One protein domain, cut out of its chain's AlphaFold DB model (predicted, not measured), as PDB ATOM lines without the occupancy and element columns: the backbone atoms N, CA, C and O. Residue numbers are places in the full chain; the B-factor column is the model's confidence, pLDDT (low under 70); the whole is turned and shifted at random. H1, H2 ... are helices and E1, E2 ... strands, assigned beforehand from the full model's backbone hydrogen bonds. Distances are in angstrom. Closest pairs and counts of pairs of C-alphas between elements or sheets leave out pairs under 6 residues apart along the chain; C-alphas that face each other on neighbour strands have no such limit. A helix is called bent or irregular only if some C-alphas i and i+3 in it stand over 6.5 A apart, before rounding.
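AT A GLANCE: This is residues 24 to 156 of the 244 residues of an uncharacterized protein of Comamonadaceae bacterium CG12_big_fil_rev_8_21_14_0_65_59_15 (UniProt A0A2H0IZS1). A small sheet of three short strands, E1, E3 and E2, sits in the middle, with H6 over one face and H4 over the other. Toward one end of the long axis lies the helical hairpin of H1 and H2, with little H7 beside H2; toward the other lies a second helical hairpin, H3 and H4. The printed part has 133 residues, with seven named helices and three named strands in the order H1 H2 E1 H3 H4 E2 E3 H5 H6 H7; the class is mostly helix, and the sheet, in the order E1 E3 E2, is mixed. The whole is compact, with a radius of gyration of the C-alphas of 15.6 A and spans of 47 by 34 by 24 A.

IN THESE COORDINATES: Find C-alpha 26 at (-26.724, 23.831, 43.113); from there H1, residues 26 to 41, runs 22.3 A, irregular, with C-alphas 33 and 36 7.1 A apart and a kink of 42 degrees near residue 34. Next come H2, residues 47 to 57, 15.0 A, E1, residues 58 to 60, and H3, residues 66 to 72, 10.0 A. H4, residues 76 to 89, runs 20.0 A to C-alpha 89 at (-23.355, 37.794, 30.374). Then find E2, residues 104 to 107, E3, residues 110 to 113, H5, residues 116 to 120, and H6, residues 129 to 140, 16.3 A. H7, residues 143 to 146, ends at C-alpha 146 at (-10.387, 22.550, 56.291).

HOW THE PARTS SIT: Look first at E3, the inner strand: it is parallel to E1, with N 59 and O 111 2.8 A apart, and forms an antiparallel hairpin with E2, with N 105 and O 112 2.9 A apart. H6 is on the sheet at a height of 7.4 A, and the closest C-alphas of H6 and E2 are those of Glu 133 and Ser 106, 5.5 A. H4 is on the opposite face, at a height of 9.9 A. H3 and H4 touch at Leu 70 and Ser 79, their closest C-alphas, 5.2 A, at a shallow tilt of 4 degrees, opposite ways. H1 and H2 touch, closest at the C-alphas of Val 27 and Glu 55, 5.4 A, at a steep tilt of 40 degrees, opposite ways. With residues 30 to 34 alone H1 touches H6, closest at the C-alphas of Val 34 and Val 131, 6.0 A. H7 only just touches H2, with 3 pairs of C-alphas within 8 A, the closest being Thr 49 and Leu 146, 7.0 A. H5 touches no helix. Every O i to N i+4 pair is within hydrogen-bond range in H3, H4 and H5, against 10 of 12 in H1, 6 of 7 in H2 and 5 of 8 in H6; H7 is too short for such a pair.

THE WHOLE: The two C-alphas farthest apart, those of Asp 45 and Pro 97, are 47.3 A apart. The printed part has no cut; the link from H4 to E2, residues 90 to 103, is long. Confidence is low, under 70, at residues 121 to 124.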
ATOM      1  N   VAL A  24     -32.378  24.966  40.151       76.38
ATOM      2  CA  VAL A  24     -31.369  23.917  40.165       76.38
ATOM      3  C   VAL A  24     -30.887  23.827  41.599       76.38
ATOM      4  O   VAL A  24     -30.459  24.822  42.181       76.38
ATOM      5  N   ASP A  25     -30.943  22.629  42.169       87.31
ATOM      6  CA  ASP A  25     -30.241  22.351  43.413       87.31
ATOM      7  C   ASP A  25     -28.730  22.389  43.137       87.31
ATOM      8  O   ASP A  25     -28.134  21.420  42.659       87.31
ATOM      9  N   LEU A  26     -28.132  23.555  43.385       86.12
ATOM     10  CA  LEU A  26     -26.724  23.831  43.113       86.12
ATOM     11  C   LEU A  26     -25.792  22.950  43.941       86.12
ATOM     12  O   LEU A  26     -24.711  22.603  43.468       86.12
ATOM     13  N   VAL A  27     -26.212  22.560  45.146       90.62
ATOM     14  CA  VAL A  27     -25.429  21.674  46.011       90.62
ATOM     15  C   VAL A  27     -25.404  20.281  45.400       90.62
ATOM     16  O   VAL A  27     -24.324  19.743  45.164       90.62
ATOM     17  N   SER A  28     -26.569  19.736  45.039       91.62
ATOM     18  CA  SER A  28     -26.653  18.430  44.371       91.62
ATOM     19  C   SER A  28     -25.914  18.408  43.029       91.62
ATOM     20  O   SER A  28     -25.226  17.431  42.722       91.62
ATOM     21  N   LEU A  29     -26.013  19.483  42.238       90.19
ATOM     22  CA  LEU A  29     -25.273  19.618  40.981       90.19
ATOM     23  C   LEU A  29     -23.760  19.625  41.226       90.19
ATOM     24  O   LEU A  29     -23.041  18.840  40.605       90.19
ATOM     25  N   THR A  30     -23.286  20.474  42.142       92.19
ATOM     26  CA  THR A  30     -21.864  20.576  42.501       92.19
ATOM     27  C   THR A  30     -21.345  19.226  42.966       92.19
ATOM     28  O   THR A  30     -20.369  18.726  42.408       92.19
ATOM     29  N   HIS A  31     -22.046  18.591  43.910       95.31
ATOM     30  CA  HIS A  31     -21.706  17.269  44.419       95.31
ATOM     31  C   HIS A  31     -21.560  16.257  43.276       95.31
ATOM     32  O   HIS A  31     -20.517  15.614  43.148       95.31
ATOM     33  N   ALA A  32     -22.563  16.143  42.401       93.69
ATOM     34  CA  ALA A  32     -22.538  15.195  41.290       93.69
ATOM     35  C   ALA A  32     -21.364  15.435  40.324       93.69
ATOM     36  O   ALA A  32     -20.744  14.474  39.866       93.69
ATOM     37  N   LYS A  33     -21.045  16.701  40.034       93.12
ATOM     38  CA  LYS A  33     -19.984  17.086  39.093       93.12
ATOM     39  C   LYS A  33     -18.579  16.847  39.644       93.12
ATOM     40  O   LYS A  33     -17.724  16.338  38.922       93.12
ATOM     41  N   VAL A  34     -18.326  17.179  40.913       96.19
ATOM     42  CA  VAL A  34     -16.966  17.127  41.488       96.19
ATOM     43  C   VAL A  34     -16.639  15.798  42.165       96.19
ATOM     44  O   VAL A  34     -15.464  15.447  42.283       96.19
ATOM     45  N   MET A  35     -17.646  15.020  42.577       97.44
ATOM     46  CA  MET A  35     -17.443  13.762  43.305       97.44
ATOM     47  C   MET A  35     -16.504  12.774  42.586       97.44
ATOM     48  O   MET A  35     -15.623  12.227  43.256       97.44
ATOM     49  N   PRO A  36     -16.601  12.525  41.261       97.12
ATOM     50  CA  PRO A  36     -15.673  11.616  40.581       97.12
ATOM     51  C   PRO A  36     -14.209  12.056  40.704       97.12
ATOM     52  O   PRO A  36     -13.333  11.225  40.960       97.12
ATOM     53  N   MET A  37     -13.960  13.362  40.578       97.81
ATOM     54  CA  MET A  37     -12.638  13.967  40.715       97.81
ATOM     55  C   MET A  37     -12.119  13.840  42.152       97.81
ATOM     56  O   MET A  37     -11.001  13.368  42.365       97.81
ATOM     57  N   VAL A  38     -12.946  14.171  43.147       98.31
ATOM     58  CA  VAL A  38     -12.583  14.066  44.570       98.31
ATOM     59  C   VAL A  38     -12.284  12.618  44.966       98.31
ATOM     60  O   VAL A  38     -11.255  12.341  45.584       98.31
ATOM     61  N   ASN A  39     -13.111  11.668  44.522       98.12
ATOM     62  CA  ASN A  39     -12.888  10.239  44.746       98.12
ATOM     63  C   ASN A  39     -11.576   9.748  44.118       98.12
ATOM     64  O   ASN A  39     -10.887   8.893  44.681       98.12
ATOM     65  N   GLY A  40     -11.218  10.281  42.950       97.81
ATOM     66  CA  GLY A  40      -9.989   9.928  42.252       97.81
ATOM     67  C   GLY A  40      -8.714  10.471  42.900       97.81
ATOM     68  O   GLY A  40      -7.671   9.812  42.822       97.81
ATOM     69  N   LEU A  41      -8.789  11.649  43.522       98.19
ATOM     70  CA  LEU A  41      -7.621  12.408  43.977       98.19
ATOM     71  C   LEU A  41      -7.321  12.253  45.471       98.19
ATOM     72  O   LEU A  41      -6.147  12.219  45.839       98.19
ATOM     73  N   PHE A  42      -8.343  12.105  46.314       97.75
ATOM     74  CA  PHE A  42      -8.192  12.146  47.771       97.75
ATOM     75  C   PHE A  42      -8.443  10.794  48.443       97.75
ATOM     76  O   PHE A  42      -9.082   9.895  47.878       97.75
ATOM     77  N   THR A  43      -7.906  10.638  49.656       96.38
ATOM     78  CA  THR A  43      -8.102   9.434  50.476       96.38
ATOM     79  C   THR A  43      -9.536   9.352  50.990       96.38
ATOM     80  O   THR A  43     -10.234  10.360  51.068       96.38
ATOM     81  N   GLU A  44      -9.989   8.151  51.352       97.12
ATOM     82  CA  GLU A  44     -11.359   7.946  51.843       97.12
ATOM     83  C   GLU A  44     -11.688   8.816  53.063       97.12
ATOM     84  O   GLU A  44     -12.780   9.374  53.118       97.12
ATOM     85  N   ASP A  45     -10.716   9.025  53.952       97.25
ATOM     86  CA  ASP A  45     -10.871   9.851  55.153       97.25
ATOM     87  C   ASP A  45     -10.978  11.357  54.847       97.25
ATOM     88  O   ASP A  45     -11.605  12.105  55.595       97.25
ATOM     89  N   GLU A  46     -10.376  11.830  53.751       97.44
ATOM     90  CA  GLU A  46     -10.380  13.253  53.384       97.44
ATOM     91  C   GLU A  46     -11.598  13.655  52.549       97.44
ATOM     92  O   GLU A  46     -12.042  14.805  52.617       97.44
ATOM     93  N   ARG A  47     -12.140  12.724  51.751       97.94
ATOM     94  CA  ARG A  47     -13.221  13.002  50.790       97.94
ATOM     95  C   ARG A  47     -14.429  13.707  51.420       97.94
ATOM     96  O   ARG A  47     -14.847  14.696  50.824       97.94
ATOM     97  N   PRO A  48     -14.980  13.295  52.584       97.94
ATOM     98  CA  PRO A  48     -16.151  13.966  53.156       97.94
ATOM     99  C   PRO A  48     -15.889  15.447  53.451       97.94
ATOM    100  O   PRO A  48     -16.675  16.308  53.063       97.94
ATOM    101  N   THR A  49     -14.742  15.749  54.066       97.81
ATOM    102  CA  THR A  49     -14.323  17.117  54.396       97.81
ATOM    103  C   THR A  49     -14.176  17.976  53.143       97.81
ATOM    104  O   THR A  49     -14.628  19.119  53.113       97.81
ATOM    105  N   ILE A  50     -13.573  17.419  52.091       97.44
ATOM    106  CA  ILE A  50     -13.355  18.128  50.827       97.44
ATOM    107  C   ILE A  50     -14.676  18.355  50.092       97.44
ATOM    108  O   ILE A  50     -14.915  19.464  49.625       97.44
ATOM    109  N   MET A  51     -15.554  17.352  50.035       97.88
ATOM    110  CA  MET A  51     -16.878  17.490  49.420       97.88
ATOM    111  C   MET A  51     -17.707  18.571  50.117       97.88
ATOM    112  O   MET A  51     -18.200  19.476  49.452       97.88
ATOM    113  N   THR A  52     -17.771  18.552  51.454       96.56
ATOM    114  CA  THR A  52     -18.478  19.586  52.230       96.56
ATOM    115  C   THR A  52     -17.910  20.987  51.997       96.56
ATOM    116  O   THR A  52     -18.657  21.966  52.053       96.56
ATOM    117  N   ALA A  53     -16.598  21.112  51.772       96.06
ATOM    118  CA  ALA A  53     -15.994  22.392  51.426       96.06
ATOM    119  C   ALA A  53     -16.445  22.847  50.031       96.06
ATOM    120  O   ALA A  53     -17.018  23.925  49.914       96.06
ATOM    121  N   LEU A  54     -16.277  22.003  49.006       96.44
ATOM    122  CA  LEU A  54     -16.618  22.335  47.617       96.44
ATOM    123  C   LEU A  54     -18.099  22.700  47.431       96.44
ATOM    124  O   LEU A  54     -18.406  23.649  46.718       96.44
ATOM    125  N   GLU A  55     -19.013  22.007  48.110       94.88
ATOM    126  CA  GLU A  55     -20.453  22.315  48.091       94.88
ATOM    127  C   GLU A  55     -20.782  23.730  48.588       94.88
ATOM    128  O   GLU A  55     -21.788  24.309  48.186       94.88
ATOM    129  N   LYS A  56     -19.936  24.297  49.455       94.12
ATOM    130  CA  LYS A  56     -20.069  25.663  49.988       94.12
ATOM    131  C   LYS A  56     -19.240  26.684  49.215       94.12
ATOM    132  O   LYS A  56     -19.387  27.882  49.439       94.12
ATOM    133  N   SER A  57     -18.349  26.213  48.350       94.19
ATOM    134  CA  SER A  57     -17.401  27.039  47.616       94.19
ATOM    135  C   SER A  57     -17.974  27.615  46.327       94.19
ATOM    136  O   SER A  57     -17.454  28.616  45.847       94.19
ATOM    137  N   VAL A  58     -19.011  27.009  45.748       92.81
ATOM    138  CA  VAL A  58     -19.541  27.427  44.444       92.81
ATOM    139  C   VAL A  58     -20.577  28.541  44.599       92.81
ATOM    140  O   VAL A  58     -21.586  28.384  45.285       92.81
ATOM    141  N   VAL A  59     -20.345  29.662  43.917       92.88
ATOM    142  CA  VAL A  59     -21.213  30.842  43.902       92.88
ATOM    143  C   VAL A  59     -21.523  31.219  42.455       92.88
ATOM    144  O   VAL A  59     -20.648  31.638  41.706       92.88
ATOM    145  N   PHE A  60     -22.790  31.128  42.061       91.06
ATOM    146  CA  PHE A  60     -23.230  31.627  40.757       91.06
ATOM    147  C   PHE A  60     -23.514  33.127  40.822       91.06
ATOM    148  O   PHE A  60     -24.146  33.600  41.774       91.06
ATOM    149  N   LEU A  61     -23.067  33.878  39.812       91.56
ATOM    150  CA  LEU A  61     -23.326  35.313  39.693       91.56
ATOM    151  C   LEU A  61     -24.726  35.561  39.130       91.56
ATOM    152  O   LEU A  61     -24.934  35.616  37.923       91.56
ATOM    153  N   THR A  62     -25.693  35.720  40.023       88.88
ATOM    154  CA  THR A  62     -27.095  35.974  39.695       88.88
ATOM    155  C   THR A  62     -27.462  37.426  39.998       88.88
ATOM    156  O   THR A  62     -26.733  38.099  40.738       88.88
ATOM    157  N   PRO A  63     -28.614  37.921  39.505       88.50
ATOM    158  CA  PRO A  63     -29.134  39.220  39.928       88.50
ATOM    159  C   PRO A  63     -29.236  39.375  41.453       88.50
ATOM    160  O   PRO A  63     -28.998  40.464  41.972       88.50
ATOM    161  N   ASP A  64     -29.522  38.283  42.167       87.88
ATOM    162  CA  ASP A  64     -29.677  38.279  43.624       87.88
ATOM    163  C   ASP A  64     -28.333  38.224  44.370       87.88
ATOM    164  O   ASP A  64     -28.217  38.747  45.479       87.88
ATOM    165  N   SER A  65     -27.300  37.602  43.787       91.00
ATOM    166  CA  SER A  65     -26.004  37.411  44.455       91.00
ATOM    167  C   SER A  65     -24.970  38.488  44.114       91.00
ATOM    168  O   SER A  65     -24.128  38.802  44.959       91.00
ATOM    169  N   ILE A  66     -25.035  39.088  42.917       92.44
ATOM    170  CA  ILE A  66     -23.963  39.942  42.382       92.44
ATOM    171  C   ILE A  66     -23.635  41.131  43.288       92.44
ATOM    172  O   ILE A  66     -22.464  41.430  43.521       92.44
ATOM    173  N   GLU A  67     -24.641  41.800  43.858       93.44
ATOM    174  CA  GLU A  67     -24.390  42.939  44.745       93.44
ATOM    175  C   GLU A  67     -23.632  42.510  46.005       93.44
ATOM    176  O   GLU A  67     -22.662  43.169  46.386       93.44
ATOM    177  N   SER A  68     -24.038  41.401  46.629       93.75
ATOM    178  CA  SER A  68     -23.351  40.881  47.811       93.75
ATOM    179  C   SER A  68     -21.919  40.487  47.469       93.75
ATOM    180  O   SER A  68     -20.997  40.933  48.143       93.75
ATOM    181  N   VAL A  69     -21.724  39.731  46.384       94.06
ATOM    182  CA  VAL A  69     -20.403  39.265  45.937       94.06
ATOM    183  C   VAL A  69     -19.444  40.435  45.710       94.06
ATOM    184  O   VAL A  69     -18.343  40.446  46.258       94.06
ATOM    185  N   LEU A  70     -19.868  41.473  44.982       94.00
ATOM    186  CA  LEU A  70     -19.025  42.647  44.724       94.00
ATOM    187  C   LEU A  70     -18.740  43.475  45.988       94.00
ATOM    188  O   LEU A  70     -17.740  44.192  46.041       94.00
ATOM    189  N   ARG A  71     -19.609  43.409  47.004       92.62
ATOM    190  CA  ARG A  71     -19.416  44.075  48.303       92.62
ATOM    191  C   ARG A  71     -18.569  43.275  49.284       92.62
ATOM    192  O   ARG A  71     -18.084  43.872  50.240       92.62
ATOM    193  N   THR A  72     -18.418  41.972  49.093       90.38
ATOM    194  CA  THR A  72     -17.636  41.113  49.993       90.38
ATOM    195  C   THR A  72     -16.299  40.693  49.403       90.38
ATOM    196  O   THR A  72     -15.450  40.236  50.158       90.38
ATOM    197  N   ALA A  73     -16.100  40.846  48.089       90.31
ATOM    198  CA  ALA A  73     -14.833  40.550  47.431       90.31
ATOM    199  C   ALA A  73     -13.670  41.282  48.119       90.31
ATOM    200  O   ALA A  73     -13.679  42.511  48.246       90.31
ATOM    201  N   THR A  74     -12.667  40.518  48.551       87.94
ATOM    202  CA  THR A  74     -11.503  41.034  49.284       87.94
ATOM    203  C   THR A  74     -10.638  41.922  48.393       87.94
ATOM    204  O   THR A  74     -10.139  42.964  48.828       87.94
ATOM    205  N   TRP A  75     -10.483  41.532  47.127       89.81
ATOM    206  CA  TRP A  75      -9.585  42.185  46.184       89.81
ATOM    207  C   TRP A  75     -10.352  42.995  45.142       89.81
ATOM    208  O   TRP A  75     -11.360  42.562  44.579       89.81
ATOM    209  N   LEU A  76      -9.844  44.195  44.849       89.94
ATOM    210  CA  LEU A  76     -10.439  45.067  43.833       89.94
ATOM    211  C   LEU A  76     -10.355  44.464  42.427       89.94
ATOM    212  O   LEU A  76     -11.270  44.695  41.643       89.94
ATOM    213  N   SER A  77      -9.294  43.711  42.124       90.75
ATOM    214  CA  SER A  77      -9.149  42.969  40.865       90.75
ATOM    215  C   SER A  77     -10.252  41.928  40.718       90.75
ATOM    216  O   SER A  77     -10.984  41.958  39.743       90.75
ATOM    217  N   THR A  78     -10.479  41.114  41.745       91.62
ATOM    218  CA  THR A  78     -11.530  40.092  41.739       91.62
ATOM    219  C   THR A  78     -12.910  40.720  41.601       91.62
ATOM    220  O   THR A  78     -13.698  40.323  40.752       91.62
ATOM    221  N   SER A  79     -13.196  41.787  42.356       93.50
ATOM    222  CA  SER A  79     -14.441  42.546  42.178       93.50
ATOM    223  C   SER A  79     -14.595  43.096  40.753       93.50
ATOM    224  O   SER A  79     -15.707  43.146  40.232       93.50
ATOM    225  N   TRP A  80     -13.503  43.523  40.119       94.56
ATOM    226  CA  TRP A  80     -13.515  44.014  38.746       94.56
ATOM    227  C   TRP A  80     -13.795  42.899  37.735       94.56
ATOM    228  O   TRP A  80     -14.647  43.077  36.865       94.56
ATOM    229  N   ASP A  81     -13.142  41.750  37.874       94.81
ATOM    230  CA  ASP A  81     -13.303  40.608  36.976       94.81
ATOM    231  C   ASP A  81     -14.714  40.017  37.085       94.81
ATOM    232  O   ASP A  81     -15.402  39.872  36.076       94.81
ATOM    233  N   LEU A  82     -15.222  39.825  38.308       94.94
ATOM    234  CA  LEU A  82     -16.592  39.352  38.552       94.94
ATOM    235  C   LEU A  82     -17.654  40.323  38.018       94.94
ATOM    236  O   LEU A  82     -18.688  39.901  37.500       94.94
ATOM    237  N   ALA A  83     -17.407  41.632  38.117       94.88
ATOM    238  CA  ALA A  83     -18.304  42.635  37.554       94.88
ATOM    239  C   ALA A  83     -18.346  42.566  36.021       94.88
ATOM    240  O   ALA A  83     -19.428  42.661  35.445       94.88
ATOM    241  N   ASN A  84     -17.196  42.404  35.362       95.25
ATOM    242  CA  ASN A  84     -17.148  42.277  33.906       95.25
ATOM    243  C   ASN A  84     -17.755  40.959  33.427       95.25
ATOM    244  O   ASN A  84     -18.559  41.001  32.502       95.25
ATOM    245  N   MET A  85     -17.472  39.841  34.102       93.94
ATOM    246  CA  MET A  85     -18.100  38.546  33.824       93.94
ATOM    247  C   MET A  85     -19.632  38.667  33.831       93.94
ATOM    248  O   MET A  85     -20.293  38.313  32.859       93.94
ATOM    249  N   TYR A  86     -20.201  39.270  34.881       93.56
ATOM    250  CA  TYR A  86     -21.648  39.465  34.979       93.56
ATOM    251  C   TYR A  86     -22.208  40.435  33.921       93.56
ATOM    252  O   TYR A  86     -23.289  40.206  33.379       93.56
ATOM    253  N   LEU A  87     -21.492  41.523  33.606       93.88
ATOM    254  CA  LEU A  87     -21.923  42.495  32.593       93.88
ATOM    255  C   LEU A  87     -21.939  41.896  31.189       93.88
ATOM    256  O   LEU A  87     -22.913  42.102  30.466       93.88
ATOM    257  N   LEU A  88     -20.890  41.162  30.817       92.00
ATOM    258  CA  LEU A  88     -20.795  40.501  29.518       92.00
ATOM    259  C   LEU A  88     -21.918  39.479  29.349       92.00
ATOM    260  O   LEU A  88     -22.571  39.452  28.310       92.00
ATOM    261  N   GLU A  89     -22.230  38.725  30.403       89.25
ATOM    262  CA  GLU A  89     -23.355  37.794  30.374       89.25
ATOM    263  C   GLU A  89     -24.713  38.506  30.226       89.25
ATOM    264  O   GLU A  89     -25.592  38.049  29.498       89.25
ATOM    265  N   CYS A  90     -24.874  39.678  30.851       89.94
ATOM    266  CA  CYS A  90     -26.030  40.559  30.644       89.94
ATOM    267  C   CYS A  90     -26.079  41.203  29.242       89.94
ATOM    268  O   CYS A  90     -26.979  42.006  28.990       89.94
ATOM    269  N   GLN A  91     -25.111  40.927  28.359       90.12
ATOM    270  CA  GLN A  91     -24.906  41.621  27.080       90.12
ATOM    271  C   GLN A  91     -24.727  43.141  27.248       90.12
ATOM    272  O   GLN A  91     -25.049  43.938  26.363       90.12
ATOM    273  N   ALA A  92     -24.217  43.558  28.407       92.94
ATOM    274  CA  ALA A  92     -23.889  44.938  28.706       92.94
ATOM    275  C   ALA A  92     -22.451  45.254  28.279       92.94
ATOM    276  O   ALA A  92     -21.581  44.389  28.214       92.94
ATOM    277  N   ASN A  93     -22.172  46.539  28.062       93.38
ATOM    278  CA  ASN A  93     -20.802  46.986  27.830       93.38
ATOM    279  C   ASN A  93     -19.929  46.711  29.072       93.38
ATOM    280  O   ASN A  93     -20.324  47.138  30.169       93.38
ATOM    281  N   PRO A  94     -18.732  46.118  28.910       94.69
ATOM    282  CA  PRO A  94     -17.816  45.913  30.020       94.69
ATOM    283  C   PRO A  94     -17.331  47.248  30.602       94.69
ATOM    284  O   PRO A  94     -17.481  48.333  30.024       94.69
ATOM    285  N   LEU A  95     -16.731  47.176  31.788       94.00
ATOM    286  CA  LEU A  95     -16.169  48.330  32.483       94.00
ATOM    287  C   LEU A  95     -14.910  48.884  31.791       94.00
ATOM    288  O   LEU A  95     -14.567  50.046  32.027       94.00
ATOM    289  N   SER A  96     -14.258  48.081  30.942       91.94
ATOM    290  CA  SER A  96     -13.146  48.445  30.052       91.94
ATOM    291  C   SER A  96     -13.226  47.637  28.747       91.94
ATOM    292  O   SER A  96     -13.672  46.493  28.810       91.94
ATOM    293  N   PRO A  97     -12.775  48.166  27.592       87.56
ATOM    294  CA  PRO A  97     -12.638  47.387  26.357       87.56
ATOM    295  C   PRO A  97     -11.707  46.175  26.486       87.56
ATOM    296  O   PRO A  97     -11.923  45.178  25.815       87.56
ATOM    297  N   ASP A  98     -10.712  46.252  27.374       87.38
ATOM    298  CA  ASP A  98      -9.743  45.175  27.626       87.38
ATOM    299  C   ASP A  98     -10.190  44.225  28.754       87.38
ATOM    300  O   ASP A  98      -9.366  43.546  29.367       87.38
ATOM    301  N   ALA A  99     -11.473  44.249  29.131       88.19
ATOM    302  CA  ALA A  99     -11.977  43.364  30.174       88.19
ATOM    303  C   ALA A  99     -11.887  41.898  29.720       88.19
ATOM    304  O   ALA A  99     -12.258  41.599  28.586       88.19
ATOM    305  N   PRO A 100     -11.425  40.986  30.589       83.06
ATOM    306  CA  PRO A 100     -11.287  39.593  30.211       83.06
ATOM    307  C   PRO A 100     -12.666  38.944  30.040       83.06
ATOM    308  O   PRO A 100     -13.568  39.132  30.860       83.06
ATOM    309  N   GLU A 101     -12.813  38.147  28.984       85.81
ATOM    310  CA  GLU A 101     -14.001  37.328  28.726       85.81
ATOM    311  C   GLU A 101     -13.886  35.999  29.487       85.81
ATOM    312  O   GLU A 101     -13.693  34.934  28.905       85.81
ATOM    313  N   ILE A 102     -13.933  36.074  30.820       88.19
ATOM    314  CA  ILE A 102     -13.933  34.890  31.690       88.19
ATOM    315  C   ILE A 102     -15.356  34.404  31.964       88.19
ATOM    316  O   ILE A 102     -16.301  35.187  32.024       88.19
ATOM    317  N   VAL A 103     -15.480  33.097  32.169       85.69
ATOM    318  CA  VAL A 103     -16.741  32.375  32.432       85.69
ATOM    319  C   VAL A 103     -16.785  31.751  33.835       85.69
ATOM    320  O   VAL A 103     -17.843  31.333  34.314       85.69
ATOM    321  N   GLY A 104     -15.633  31.732  34.506       90.81
ATOM    322  CA  GLY A 104     -15.426  31.282  35.872       90.81
ATOM    323  C   GLY A 104     -14.230  32.000  36.498       90.81
ATOM    324  O   GLY A 104     -13.410  32.595  35.795       90.81
ATOM    325  N   LEU A 105     -14.181  32.011  37.830       92.75
ATOM    326  CA  LEU A 105     -13.049  32.525  38.594       92.75
ATOM    327  C   LEU A 105     -12.949  31.826  39.948       92.75
ATOM    328  O   LEU A 105     -13.914  31.810  40.713       92.75
ATOM    329  N   SER A 106     -11.759  31.348  40.301       90.88
ATOM    330  CA  SER A 106     -11.471  30.814  41.631       90.88
ATOM    331  C   SER A 106     -10.598  31.765  42.444       90.88
ATOM    332  O   SER A 106      -9.506  32.150  42.028       90.88
ATOM    333  N   GLU A 107     -11.050  32.089  43.653       89.31
ATOM    334  CA  GLU A 107     -10.292  32.845  44.646       89.31
ATOM    335  C   GLU A 107     -10.329  32.118  45.989       89.31
ATOM    336  O   GLU A 107     -11.398  31.841  46.524       89.31
ATOM    337  N   GLU A 108      -9.151  31.826  46.547       86.62
ATOM    338  CA  GLU A 108      -8.990  31.120  47.824       86.62
ATOM    339  C   GLU A 108      -9.797  29.809  47.892       86.62
ATOM    340  O   GLU A 108      -9.345  28.768  47.408       86.62
ATOM    341  N   THR A 109     -10.976  29.847  48.512       91.00
ATOM    342  CA  THR A 109     -11.887  28.712  48.694       91.00
ATOM    343  C   THR A 109     -13.215  28.897  47.970       91.00
ATOM    344  O   THR A 109     -14.171  28.199  48.296       91.00
ATOM    345  N   THR A 110     -13.323  29.850  47.051       93.31
ATOM    346  CA  THR A 110     -14.571  30.190  46.368       93.31
ATOM    347  C   THR A 110     -14.392  30.083  44.858       93.31
ATOM    348  O   THR A 110     -13.391  30.532  44.310       93.31
ATOM    349  N   CYS A 111     -15.371  29.475  44.196       93.94
ATOM    350  CA  CYS A 111     -15.508  29.389  42.748       93.94
ATOM    351  C   CYS A 111     -16.708  30.231  42.338       93.94
ATOM    352  O   CYS A 111     -17.846  29.893  42.667       93.94
ATOM    353  N   TYR A 112     -16.463  31.312  41.621       94.44
ATOM    354  CA  TYR A 112     -17.497  32.116  41.003       94.44
ATOM    355  C   TYR A 112     -17.756  31.611  39.591       94.44
ATOM    356  O   TYR A 112     -16.816  31.405  38.830       94.44
ATOM    357  N   LEU A 113     -19.022  31.425  39.236       93.06
ATOM    358  CA  LEU A 113     -19.426  30.959  37.911       93.06
ATOM    359  C   LEU A 113     -20.472  31.898  37.313       93.06
ATOM    360  O   LEU A 113     -21.357  32.389  38.023       93.06
ATOM    361  N   GLY A 114     -20.385  32.120  36.001       90.06
ATOM    362  CA  GLY A 114     -21.455  32.755  35.236       90.06
ATOM    363  C   GLY A 114     -22.745  31.929  35.269       90.06
ATOM    364  O   GLY A 114     -22.735  30.704  35.418       90.06
ATOM    365  N   LEU A 115     -23.881  32.601  35.119       86.06
ATOM    366  CA  LEU A 115     -25.198  31.976  35.027       86.06
ATOM    367  C   LEU A 115     -25.367  31.167  33.729       86.06
ATOM    368  O   LEU A 115     -26.167  30.229  33.704       86.06
ATOM    369  N   ASP A 116     -24.598  31.479  32.685       83.88
ATOM    370  CA  ASP A 116     -24.625  30.761  31.411       83.88
ATOM    371  C   ASP A 116     -24.266  29.278  31.569       83.88
ATOM    372  O   ASP A 116     -24.895  28.420  30.946       83.88
ATOM    373  N   TYR A 117     -23.389  28.950  32.530       84.44
ATOM    374  CA  TYR A 117     -23.118  27.561  32.902       84.44
ATOM    375  C   TYR A 117     -24.422  26.816  33.215       84.44
ATOM    376  O   TYR A 117     -24.649  25.730  32.703       84.44
ATOM    377  N   LEU A 118     -25.347  27.401  33.980       81.44
ATOM    378  CA  LEU A 118     -26.623  26.757  34.323       81.44
ATOM    379  C   LEU A 118     -27.646  26.745  33.177       81.44
ATOM    380  O   LEU A 118     -28.618  25.988  33.244       81.44
ATOM    381  N   ARG A 119     -27.461  27.558  32.135       78.19
ATOM    382  CA  ARG A 119     -28.291  27.502  30.923       78.19
ATOM    383  C   ARG A 119     -27.839  26.373  30.004       78.19
ATOM    384  O   ARG A 119     -28.687  25.685  29.441       78.19
ATOM    385  N   ASN A 120     -26.530  26.131  29.957       73.50
ATOM    386  CA  ASN A 120     -25.899  25.238  28.991       73.50
ATOM    387  C   ASN A 120     -25.253  23.989  29.625       73.50
ATOM    388  O   ASN A 120     -24.687  23.173  28.913       73.50
ATOM    389  N   TRP A 121     -25.374  23.741  30.939       67.31
ATOM    390  CA  TRP A 121     -24.677  22.620  31.616       67.31
ATOM    391  C   TRP A 121     -25.043  21.218  31.106       67.31
ATOM    392  O   TRP A 121     -24.373  20.238  31.451       67.31
ATOM    393  N   ARG A 122     -26.147  21.104  30.357       64.75
ATOM    394  CA  ARG A 122     -26.603  19.863  29.715       64.75
ATOM    395  C   ARG A 122     -26.057  19.678  28.302       64.75
ATOM    396  O   ARG A 122     -26.351  18.642  27.711       64.75
ATOM    397  N   ASP A 123     -25.317  20.648  27.778       67.38
ATOM    398  CA  ASP A 123     -24.741  20.554  26.447       67.38
ATOM    399  C   ASP A 123     -23.660  19.458  26.396       67.38
ATOM    400  O   ASP A 123     -23.059  19.069  27.410       67.38
ATOM    401  N   ASP A 124     -23.455  18.888  25.213       57.91
ATOM    402  CA  ASP A 124     -22.591  17.718  25.005       57.91
ATOM    403  C   ASP A 124     -21.100  18.072  24.834       57.91
ATOM    404  O   ASP A 124     -20.264  17.188  24.628       57.91
ATOM    405  N   GLY A 125     -20.755  19.350  25.015       74.88
ATOM    406  CA  GLY A 125     -19.398  19.881  24.932       74.88
ATOM    407  C   GLY A 125     -18.434  19.370  26.010       74.88
ATOM    408  O   GLY A 125     -18.808  18.689  26.974       74.88
ATOM    409  N   PHE A 126     -17.156  19.715  25.834       81.62
ATOM    410  CA  PHE A 126     -16.065  19.417  26.774       81.62
ATOM    411  C   PHE A 126     -15.881  20.477  27.863       81.62
ATOM    412  O   PHE A 126     -15.058  20.284  28.755       81.62
ATOM    413  N   GLU A 127     -16.656  21.554  27.800       83.81
ATOM    414  CA  GLU A 127     -16.596  22.652  28.752       83.81
ATOM    415  C   GLU A 127     -17.360  22.281  30.031       83.81
ATOM    416  O   GLU A 127     -18.540  21.922  30.008       83.81
ATOM    417  N   ASP A 128     -16.668  22.320  31.164       89.50
ATOM    418  CA  ASP A 128     -17.232  22.124  32.497       89.50
ATOM    419  C   ASP A 128     -16.518  23.032  33.499       89.50
ATOM    420  O   ASP A 128     -15.742  22.587  34.351       89.50
ATOM    421  N   TYR A 129     -16.804  24.331  33.395       89.62
ATOM    422  CA  TYR A 129     -16.155  25.359  34.207       89.62
ATOM    423  C   TYR A 129     -16.331  25.126  35.715       89.62
ATOM    424  O   TYR A 129     -15.469  25.498  36.498       89.62
ATOM    425  N   LEU A 130     -17.389  24.439  36.161       93.31
ATOM    426  CA  LEU A 130     -17.522  24.067  37.573       93.31
ATOM    427  C   LEU A 130     -16.398  23.123  38.011       93.31
ATOM    428  O   LEU A 130     -15.776  23.350  39.047       93.31
ATOM    429  N   VAL A 131     -16.120  22.074  37.231       95.31
ATOM    430  CA  VAL A 131     -15.017  21.147  37.526       95.31
ATOM    431  C   VAL A 131     -13.674  21.870  37.436       95.31
ATOM    432  O   VAL A 131     -12.820  21.650  38.296       95.31
ATOM    433  N   HIS A 132     -13.517  22.745  36.439       95.81
ATOM    434  CA  HIS A 132     -12.334  23.584  36.263       95.81
ATOM    435  C   HIS A 132     -12.058  24.444  37.502       95.81
ATOM    436  O   HIS A 132     -11.030  24.287  38.163       95.81
ATOM    437  N   GLU A 133     -13.012  25.291  37.889       96.00
ATOM    438  CA  GLU A 133     -12.863  26.187  39.032       96.00
ATOM    439  C   GLU A 133     -12.699  25.411  40.343       96.00
ATOM    440  O   GLU A 133     -11.890  25.783  41.197       96.00
ATOM    441  N   ALA A 134     -13.401  24.286  40.509       96.25
ATOM    442  CA  ALA A 134     -13.230  23.426  41.678       96.25
ATOM    443  C   ALA A 134     -11.814  22.830  41.758       96.25
ATOM    444  O   ALA A 134     -11.272  22.674  42.856       96.25
ATOM    445  N   ALA A 135     -11.180  22.526  40.620       97.38
ATOM    446  CA  ALA A 135      -9.798  22.062  40.591       97.38
ATOM    447  C   ALA A 135      -8.819  23.141  41.092       97.38
ATOM    448  O   ALA A 135      -7.816  22.800  41.731       97.38
ATOM    449  N   HIS A 136      -9.128  24.430  40.898       97.12
ATOM    450  CA  HIS A 136      -8.313  25.521  41.440       97.12
ATOM    451  C   HIS A 136      -8.300  25.573  42.966       97.12
ATOM    452  O   HIS A 136      -7.245  25.816  43.563       97.12
ATOM    453  N   ILE A 137      -9.411  25.228  43.623       96.06
ATOM    454  CA  ILE A 137      -9.465  25.132  45.091       96.06
ATOM    455  C   ILE A 137      -8.390  24.177  45.615       96.06
ATOM    456  O   ILE A 137      -7.818  24.415  46.679       96.06
ATOM    457  N   PHE A 138      -8.036  23.125  44.873       96.38
ATOM    458  CA  PHE A 138      -7.064  22.151  45.356       96.38
ATOM    459  C   PHE A 138      -5.647  22.708  45.522       96.38
ATOM    460  O   PHE A 138      -4.907  22.225  46.384       96.38
ATOM    461  N   HIS A 139      -5.264  23.733  44.757       94.00
ATOM    462  CA  HIS A 139      -3.958  24.395  44.894       94.00
ATOM    463  C   HIS A 139      -4.029  25.803  45.499       94.00
ATOM    464  O   HIS A 139      -2.987  26.322  45.914       94.00
ATOM    465  N   ASN A 140      -5.229  26.371  45.647       93.31
ATOM    466  CA  ASN A 140      -5.473  27.634  46.346       93.31
ATOM    467  C   ASN A 140      -5.747  27.441  47.850       93.31
ATOM    468  O   ASN A 140      -5.245  28.204  48.678       93.31
ATOM    469  N   CYS A 141      -6.497  26.403  48.229       94.75
ATOM    470  CA  CYS A 141      -6.911  26.174  49.612       94.75
ATOM    471  C   CYS A 141      -5.827  25.459  50.419       94.75
ATOM    472  O   CYS A 141      -5.371  24.367  50.066       94.75
ATOM    473  N   ARG A 142      -5.474  26.027  51.576       94.44
ATOM    474  CA  ARG A 142      -4.634  25.340  52.562       94.44
ATOM    475  C   ARG A 142      -5.392  24.212  53.250       94.44
ATOM    476  O   ARG A 142      -6.575  24.328  53.548       94.44
ATOM    477  N   ARG A 143      -4.678  23.141  53.582       96.44
ATOM    478  CA  ARG A 143      -5.229  21.972  54.288       96.44
ATOM    479  C   ARG A 143      -5.763  22.342  55.670       96.44
ATOM    480  O   ARG A 143      -6.873  21.950  56.018       96.44
ATOM    481  N   VAL A 144      -5.036  23.188  56.400       96.38
ATOM    482  CA  VAL A 144      -5.451  23.661  57.731       96.38
ATOM    483  C   VAL A 144      -6.752  24.463  57.717       96.38
ATOM    484  O   VAL A 144      -7.472  24.437  58.708       96.38
ATOM    485  N   THR A 145      -7.094  25.118  56.600       94.69
ATOM    486  CA  THR A 145      -8.375  25.827  56.448       94.69
ATOM    487  C   THR A 145      -9.559  24.869  56.575       94.69
ATOM    488  O   THR A 145     -10.605  25.252  57.086       94.69
ATOM    489  N   LEU A 146      -9.378  23.605  56.176       94.88
ATOM    490  CA  LEU A 146     -10.387  22.550  56.291       94.88
ATOM    491  C   LEU A 146     -10.177  21.644  57.517       94.88
ATOM    492  O   LEU A 146     -10.789  20.584  57.614       94.88
ATOM    493  N   GLY A 147      -9.277  22.012  58.435       95.62
ATOM    494  CA  GLY A 147      -8.917  21.174  59.583       95.62
ATOM    495  C   GLY A 147      -8.091  19.931  59.226       95.62
ATOM    496  O   GLY A 147      -7.931  19.043  60.060       95.62
ATOM    497  N   LEU A 148      -7.548  19.854  58.007       95.94
ATOM    498  CA  LEU A 148      -6.680  18.759  57.579       95.94
ATOM    499  C   LEU A 148      -5.227  19.028  57.983       95.94
ATOM    500  O   LEU A 148      -4.748  20.164  57.964       95.94
ATOM    501  N   SER A 149      -4.494  17.959  58.301       94.31
ATOM    502  CA  SER A 149      -3.062  18.049  58.616       94.31
ATOM    503  C   SER A 149      -2.261  18.451  57.381       94.31
ATOM    504  O   SER A 149      -2.420  17.833  56.330       94.31
ATOM    505  N   GLU A 150      -1.376  19.439  57.503       94.44
ATOM    506  CA  GLU A 150      -0.441  19.844  56.447       94.44
ATOM    507  C   GLU A 150       0.995  19.408  56.755       94.44
ATOM    508  O   GLU A 150       1.356  19.158  57.905       94.44
ATOM    509  N   THR A 151       1.835  19.350  55.725       91.00
ATOM    510  CA  THR A 151       3.281  19.131  55.872       91.00
ATOM    511  C   THR A 151       4.050  20.311  55.282       91.00
ATOM    512  O   THR A 151       3.495  21.152  54.573       91.00
ATOM    513  N   SER A 152       5.363  20.374  55.524       88.12
ATOM    514  CA  SER A 152       6.215  21.404  54.914       88.12
ATOM    515  C   SER A 152       6.211  21.356  53.379       88.12
ATOM    516  O   SER A 152       6.432  22.388  52.745       88.12
ATOM    517  N   THR A 153       5.929  20.188  52.790       85.75
ATOM    518  CA  THR A 153       5.892  19.942  51.340       85.75
ATOM    519  C   THR A 153       4.476  19.894  50.754       85.75
ATOM    520  O   THR A 153       4.328  19.893  49.532       85.75
ATOM    521  N   GLN A 154       3.436  19.886  51.593       91.25
ATOM    522  CA  GLN A 154       2.032  19.852  51.183       91.25
ATOM    523  C   GLN A 154       1.201  20.756  52.099       91.25
ATOM    524  O   GLN A 154       0.623  20.315  53.094       91.25
ATOM    525  N   LYS A 155       1.172  22.047  51.752       94.19
ATOM    526  CA  LYS A 155       0.379  23.070  52.450       94.19
ATOM    527  C   LYS A 155      -1.037  23.187  51.894       94.19
ATOM    528  O   LYS A 155      -1.982  23.357  52.660       94.19
ATOM    529  N   CYS A 156      -1.178  23.105  50.572       95.56
ATOM    530  CA  CYS A 156      -2.471  23.106  49.888       95.56
ATOM    531  C   CYS A 156      -3.060  21.694  49.810       95.56
ATOM    532  O   CYS A 156      -2.355  20.724  50.105       95.56
TER     533      CYS A 156